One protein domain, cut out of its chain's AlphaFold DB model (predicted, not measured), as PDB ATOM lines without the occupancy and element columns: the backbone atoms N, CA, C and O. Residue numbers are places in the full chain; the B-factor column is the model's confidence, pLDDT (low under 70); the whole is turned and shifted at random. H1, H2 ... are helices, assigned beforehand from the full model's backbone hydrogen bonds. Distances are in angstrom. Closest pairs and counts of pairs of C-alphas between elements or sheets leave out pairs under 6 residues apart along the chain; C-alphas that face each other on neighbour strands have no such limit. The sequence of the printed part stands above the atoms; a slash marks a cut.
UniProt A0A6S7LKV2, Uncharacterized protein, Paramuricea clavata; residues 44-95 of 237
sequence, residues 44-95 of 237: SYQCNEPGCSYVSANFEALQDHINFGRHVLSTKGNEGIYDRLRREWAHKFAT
ATOM      1  N   SER A  44     -34.198  17.793 125.247       82.62
ATOM      2  CA  SER A  44     -34.020  16.433 124.767       82.62
ATOM      3  C   SER A  44     -35.363  15.831 124.348       82.62
ATOM      4  O   SER A  44     -36.376  15.890 125.047       82.62
ATOM      5  N   TYR A  45     -35.374  15.241 123.160       82.94
ATOM      6  CA  TYR A  45     -36.524  14.606 122.544       82.94
ATOM      7  C   TYR A  45     -36.529  13.119 122.884       82.94
ATOM      8  O   TYR A  45     -35.574  12.398 122.577       82.94
ATOM      9  N   GLN A  46     -37.617  12.660 123.500       87.56
ATOM     10  CA  GLN A  46     -37.809  11.266 123.898       87.56
ATOM     11  C   GLN A  46     -38.763  10.549 122.944       87.56
ATOM     12  O   GLN A  46     -39.708  11.138 122.416       87.56
ATOM     13  N   CYS A  47     -38.523   9.257 122.733       87.06
ATOM     14  CA  CYS A  47     -39.446   8.421 121.980       87.06
ATOM     15  C   CYS A  47     -40.716   8.118 122.796       87.06
ATOM     16  O   CYS A  47     -40.634   7.655 123.931       87.06
ATOM     17  N   ASN A  48     -41.893   8.319 122.195       82.12
ATOM     18  CA  ASN A  48     -43.186   8.058 122.842       82.12
ATOM     19  C   ASN A  48     -43.631   6.583 122.769       82.12
ATOM     20  O   ASN A  48     -44.686   6.240 123.306       82.12
ATOM     21  N   GLU A  49     -42.876   5.709 122.096       76.50
ATOM     22  CA  GLU A  49     -43.200   4.282 122.036       76.50
ATOM     23  C   GLU A  49     -43.020   3.614 123.412       76.50
ATOM     24  O   GLU A  49     -41.957   3.741 124.031       76.50
ATOM     25  N   PRO A  50     -44.027   2.866 123.908       71.31
ATOM     26  CA  PRO A  50     -43.982   2.265 125.234       71.31
ATOM     27  C   PRO A  50     -42.823   1.267 125.349       71.31
ATOM     28  O   PRO A  50     -42.807   0.215 124.716       71.31
ATOM     29  N   GLY A  51     -41.860   1.605 126.208       68.50
ATOM     30  CA  GLY A  51     -40.663   0.809 126.474       68.50
ATOM     31  C   GLY A  51     -39.421   1.259 125.706       68.50
ATOM     32  O   GLY A  51     -38.325   0.832 126.064       68.50
ATOM     33  N   CYS A  52     -39.540   2.148 124.717       83.31
ATOM     34  CA  CYS A  52     -38.378   2.727 124.057       83.31
ATOM     35  C   CYS A  52     -37.711   3.779 124.956       83.31
ATOM     36  O   CYS A  52     -38.359   4.719 125.403       83.31
ATOM     37  N   SER A  53     -36.409   3.637 125.215       77.56
ATOM     38  CA  SER A  53     -35.637   4.583 126.040       77.56
ATOM     39  C   SER A  53     -34.711   5.485 125.221       77.56
ATOM     40  O   SER A  53     -33.678   5.924 125.726       77.56
ATOM     41  N   TYR A  54     -35.008   5.688 123.936       82.06
ATOM     42  CA  TYR A  54     -34.184   6.526 123.070       82.06
ATOM     43  C   TYR A  54     -34.414   8.008 123.377       82.06
ATOM     44  O   TYR A  54     -35.558   8.467 123.437       82.06
ATOM     45  N   VAL A  55     -33.311   8.736 123.553       84.25
ATOM     46  CA  VAL A  55     -33.279  10.172 123.832       84.25
ATOM     47  C   VAL A  55     -32.297  10.815 122.860       84.25
ATOM     48  O   VAL A  55     -31.216  10.275 122.625       84.25
ATOM     49  N   SER A  56     -32.679  11.945 122.274       81.56
ATOM     50  CA  SER A  56     -31.855  12.675 121.306       81.56
ATOM     51  C   SER A  56     -31.935  14.178 121.545       81.56
ATOM     52  O   SER A  56     -32.980  14.672 121.951       81.56
ATOM     53  N   ALA A  57     -30.861  14.910 121.262       85.12
ATOM     54  CA  ALA A  57     -30.820  16.365 121.439       85.12
ATOM     55  C   ALA A  57     -31.601  17.136 120.349       85.12
ATOM     56  O   ALA A  57     -31.928  18.309 120.506       85.12
ATOM     57  N   ASN A  58     -31.946  16.488 119.228       86.19
ATOM     58  CA  ASN A  58     -32.552  17.146 118.069       86.19
ATOM     59  C   ASN A  58     -33.781  16.381 117.574       86.19
ATOM     60  O   ASN A  58     -33.757  15.157 117.436       86.19
ATOM     61  N   PHE A  59     -34.825  17.118 117.188       84.50
ATOM     62  CA  PHE A  59     -36.055  16.543 116.639       84.50
ATOM     63  C   PHE A  59     -35.815  15.707 115.369       84.50
ATOM     64  O   PHE A  59     -36.480  14.703 115.147       84.50
ATOM     65  N   GLU A  60     -34.842  16.090 114.540       84.25
ATOM     66  CA  GLU A  60     -34.460  15.346 113.333       84.25
ATOM     67  C   GLU A  60     -33.959  13.934 113.653       84.25
ATOM     68  O   GLU A  60     -34.413  12.978 113.027       84.25
ATOM     69  N   ALA A  61     -33.125  13.797 114.685       84.62
ATOM     70  CA  ALA A  61     -32.644  12.503 115.157       84.62
ATOM     71  C   ALA A  61     -33.779  11.655 115.760       84.62
ATOM     72  O   ALA A  61     -33.846  10.454 115.500       84.62
ATOM     73  N   LEU A  62     -34.719  12.271 116.494       87.38
ATOM     74  CA  LEU A  62     -35.931  11.581 116.954       87.38
ATOM     75  C   LEU A  62     -36.785  11.098 115.770       87.38
ATOM     76  O   LEU A  62     -37.268   9.968 115.777       87.38
ATOM     77  N   GLN A  63     -36.972  11.934 114.749       86.94
ATOM     78  CA  GLN A  63     -37.778  11.593 113.580       86.94
ATOM     79  C   GLN A  63     -37.148  10.447 112.781       86.94
ATOM     80  O   GLN A  63     -37.858   9.542 112.344       86.94
ATOM     81  N   ASP A  64     -35.826  10.450 112.620       86.38
ATOM     82  CA  ASP A  64     -35.107   9.356 111.968       86.38
ATOM     83  C   ASP A  64     -35.163   8.071 112.807       86.38
ATOM     84  O   ASP A  64     -35.344   6.984 112.255       86.38
ATOM     85  N   HIS A  65     -35.105   8.183 114.138       89.06
ATOM     86  CA  HIS A  65     -35.332   7.060 115.046       89.06
ATOM     87  C   HIS A  65     -36.743   6.466 114.899       89.06
ATOM     88  O   HIS A  65     -36.867   5.247 114.831       89.06
ATOM     89  N   ILE A  66     -37.784   7.298 114.795       86.75
ATOM     90  CA  ILE A  66     -39.170   6.844 114.584       86.75
ATOM     91  C   ILE A  66     -39.334   6.188 113.206       86.75
ATOM     92  O   ILE A  66     -40.018   5.178 113.074       86.75
ATOM     93  N   ASN A  67     -38.720   6.760 112.169       85.12
ATOM     94  CA  ASN A  67     -38.915   6.303 110.795       85.12
ATOM     95  C   ASN A  67     -38.098   5.044 110.456       85.12
ATOM     96  O   ASN A  67     -38.549   4.215 109.667       85.12
ATOM     97  N   PHE A  68     -36.883   4.923 111.003       80.38
ATOM     98  CA  PHE A  68     -35.900   3.917 110.581       80.38
ATOM     99  C   PHE A  68     -35.134   3.253 111.735       80.38
ATOM    100  O   PHE A  68     -34.412   2.279 111.514       80.38
ATOM    101  N   GLY A  69     -35.233   3.782 112.955       77.62
ATOM    102  CA  GLY A  69     -34.523   3.267 114.121       77.62
ATOM    103  C   GLY A  69     -35.143   1.987 114.682       77.62
ATOM    104  O   GLY A  69     -36.316   1.684 114.485       77.62
ATOM    105  N   ARG A  70     -34.349   1.215 115.434       75.75
ATOM    106  CA  ARG A  70     -34.866   0.094 116.230       75.75
ATOM    107  C   ARG A  70     -35.208   0.591 117.631       75.75
ATOM    108  O   ARG A  70     -34.309   1.030 118.350       75.75
ATOM    109  N   HIS A  71     -36.464   0.452 118.052       81.19
ATOM    110  CA  HIS A  71     -36.849   0.702 119.440       81.19
ATOM    111  C   HIS A  71     -36.166  -0.320 120.356       81.19
ATOM    112  O   HIS A  71     -36.472  -1.514 120.341       81.19
ATOM    113  N   VAL A  72     -35.190   0.139 121.141       69.12
ATOM    114  CA  VAL A  72     -34.583  -0.681 122.192       69.12
ATOM    115  C   VAL A  72     -35.504  -0.607 123.397       69.12
ATOM    116  O   VAL A  72     -35.609   0.440 124.038       69.12
ATOM    117  N   LEU A  73     -36.194  -1.714 123.675       68.00
ATOM    118  CA  LEU A  73     -37.019  -1.847 124.865       68.00
ATOM    119  C   LEU A  73     -36.103  -1.907 126.087       68.00
ATOM    120  O   LEU A  73     -35.522  -2.959 126.372       68.00
ATOM    121  N   SER A  74     -35.935  -0.794 126.803       57.75
ATOM    122  CA  SER A  74     -35.182  -0.842 128.052       57.75
ATOM    123  C   SER A  74     -36.029  -1.551 129.096       57.75
ATOM    124  O   SER A  74     -36.948  -0.990 129.689       57.75
ATOM    125  N   THR A  75     -35.685  -2.807 129.370       56.06
ATOM    126  CA  THR A  75     -36.224  -3.557 130.516       56.06
ATOM    127  C   THR A  75     -35.801  -2.925 131.851       56.06
ATOM    128  O   THR A  75     -36.292  -3.304 132.911       56.06
ATOM    129  N   LYS A  76     -34.875  -1.958 131.813       57.72
ATOM    130  CA  LYS A  76     -34.363  -1.213 132.959       57.72
ATOM    131  C   LYS A  76     -34.869   0.224 132.867       57.72
ATOM    132  O   LYS A  76     -34.217   1.080 132.278       57.72
ATOM    133  N   GLY A  77     -36.045   0.491 133.417       57.16
ATOM    134  CA  GLY A  77     -36.486   1.879 133.534       57.16
ATOM    135  C   GLY A  77     -37.867   2.052 134.119       57.16
ATOM    136  O   GLY A  77     -38.020   2.808 135.061       57.16
ATOM    137  N   ASN A  78     -38.854   1.308 133.629       60.50
ATOM    138  CA  ASN A  78     -40.235   1.475 134.065       60.50
ATOM    139  C   ASN A  78     -40.904   0.106 134.164       60.50
ATOM    140  O   ASN A  78     -41.707  -0.260 133.308       60.50
ATOM    141  N   GLU A  79     -40.569  -0.682 135.191       67.19
ATOM    142  CA  GLU A  79     -41.499  -1.752 135.549       67.19
ATOM    143  C   GLU A  79     -42.817  -1.086 135.949       67.19
ATOM    144  O   GLU A  79     -42.859  -0.241 136.847       67.19
ATOM    145  N   GLY A  80     -43.892  -1.403 135.226       77.88
ATOM    146  CA  GLY A  80     -45.207  -0.880 135.559       77.88
ATOM    147  C   GLY A  80     -45.536  -1.248 137.003       77.88
ATOM    148  O   GLY A  80     -45.216  -2.348 137.458       77.88
ATOM    149  N   ILE A  81     -46.205  -0.350 137.731       80.81
ATOM    150  CA  ILE A  81     -46.587  -0.564 139.141       80.81
ATOM    151  C   ILE A  81     -47.267  -1.935 139.329       80.81
ATOM    152  O   ILE A  81     -47.037  -2.625 140.322       80.81
ATOM    153  N   TYR A  82     -48.049  -2.373 138.338       84.62
ATOM    154  CA  TYR A  82     -48.705  -3.681 138.320       84.62
ATOM    155  C   TYR A  82     -47.744  -4.867 138.205       84.62
ATOM    156  O   TYR A  82     -47.956  -5.883 138.868       84.62
ATOM    157  N   ASP A  83     -46.692  -4.756 137.399       82.12
ATOM    158  CA  ASP A  83     -45.715  -5.831 137.214       82.12
ATOM    159  C   ASP A  83     -44.817  -5.974 138.441       82.12
ATOM    160  O   ASP A  83     -44.526  -7.097 138.864       82.12
ATOM    161  N   ARG A  84     -44.471  -4.851 139.080       84.56
ATOM    162  CA  ARG A  84     -43.832  -4.856 140.399       84.56
ATOM    163  C   ARG A  84     -44.723  -5.529 141.441       84.56
ATOM    164  O   ARG A  84     -44.276  -6.447 142.129       84.56
ATOM    165  N   LEU A  85     -45.998  -5.138 141.515       90.81
ATOM    166  CA  LEU A  85     -46.943  -5.688 142.489       90.81
ATOM    167  C   LEU A  85     -47.147  -7.199 142.310       90.81
ATOM    168  O   LEU A  85     -47.123  -7.934 143.295       90.81
ATOM    169  N   ARG A  86     -47.303  -7.677 141.068       89.12
ATOM    170  CA  ARG A  86     -47.415  -9.115 140.758       89.12
ATOM    171  C   ARG A  86     -46.191  -9.890 141.227       89.12
ATOM    172  O   ARG A  86     -46.344 -10.969 141.794       89.12
ATOM    173  N   ARG A  87     -44.991  -9.345 141.014       88.50
ATOM    174  CA  ARG A  87     -43.737  -9.994 141.408       88.50
ATOM    175  C   ARG A  87     -43.579 -10.046 142.925       88.50
ATOM    176  O   ARG A  87     -43.274 -11.107 143.462       88.50
ATOM    177  N   GLU A  88     -43.844  -8.937 143.616       88.94
ATOM    178  CA  GLU A  88     -43.814  -8.885 145.082       88.94
ATOM    179  C   GLU A  88     -44.841  -9.840 145.703       88.94
ATOM    180  O   GLU A  88     -44.531 -10.541 146.667       88.94
ATOM    181  N   TRP A  89     -46.049  -9.917 145.136       90.69
ATOM    182  CA  TRP A  89     -47.057 -10.887 145.561       90.69
ATOM    183  C   TRP A  89     -46.594 -12.323 145.327       90.69
ATOM    184  O   TRP A  89     -46.583 -13.109 146.270       90.69
ATOM    185  N   ALA A  90     -46.154 -12.669 144.117       90.44
ATOM    186  CA  ALA A  90     -45.666 -14.012 143.814       90.44
ATOM    187  C   ALA A  90     -44.530 -14.431 144.761       90.44
ATOM    188  O   ALA A  90     -44.552 -15.537 145.292       90.44
ATOM    189  N   HIS A  91     -43.594 -13.525 145.053       87.56
ATOM    190  CA  HIS A  91     -42.513 -13.772 146.004       87.56
ATOM    191  C   HIS A  91     -43.027 -14.004 147.434       87.56
ATOM    192  O   HIS A  91     -42.585 -14.935 148.103       87.56
ATOM    193  N   LYS A  92     -43.986 -13.195 147.907       85.50
ATOM    194  CA  LYS A  92     -44.598 -13.368 149.237       85.50
ATOM    195  C   LYS A  92     -45.302 -14.713 149.397       85.50
ATOM    196  O   LYS A  92     -45.297 -15.255 150.495       85.50
ATOM    197  N   PHE A  93     -45.907 -15.238 148.335       79.56
ATOM    198  CA  PHE A  93     -46.629 -16.511 148.381       79.56
ATOM    199  C   PHE A  93     -45.766 -17.722 148.010       79.56
ATOM    200  O   PHE A  93     -46.119 -18.834 148.382       79.56
ATOM    201  N   ALA A  94     -44.615 -17.531 147.361       78.94
ATOM    202  CA  ALA A  94     -43.674 -18.612 147.062       78.94
ATOM    203  C   ALA A  94     -43.025 -19.210 148.324       78.94
ATOM    204  O   ALA A  94     -42.673 -20.385 148.332       78.94
ATOM    205  N   THR A  95     -42.881 -18.426 149.399       69.75
ATOM    206  CA  THR A  95     -42.344 -18.903 150.688       69.75
ATOM    207  C   THR A  95     -43.414 -19.479 151.618       69.75
ATOM    208  O   THR A  95     -43.083 -20.103 152.627       69.75
TER     209      THR A  95
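This is residues 44 to 95 of the 237 residues of an uncharacterized protein of Paramuricea clavata (UniProt A0A6S7LKV2). Look first for the longest helix, H2, which sticks out as a free arm, residues 80 to 95, from a small head made of H1 and a loop, residues 44 to 58, that folds back on itself. The printed part has 52 residues, with H1 then H2 along the chain and no named strand; the class is all helix, though under half of the residues, 24, are in named elements. It is extended, radius of gyration of the C-alphas 15.9 A, spanning 51 by 19 by 12 A, and the arm makes the length.

H2, residues 81 to 94, stands apart from H1, residues 59 to 68. In both, every O i to N i+4 pair is within hydrogen-bond range. In the loop, residues 45 to 46 pair antiparallel with 55 to 56.

Find C-alpha 81 at (-46.587, -0.564, 139.141); H2 runs 19.9 A to C-alpha 94. H1 runs 14.0 A from C-alpha 59 at (-36.055, 16.543, 116.639).

The farthest C-alphas, Glu 60 and Thr 95, are 51.3 A apart. The printed part has no cut. The link H1 to H2 is long, 12 residues. pLDDT is under 70 at residues 51, 72 to 79 and 95.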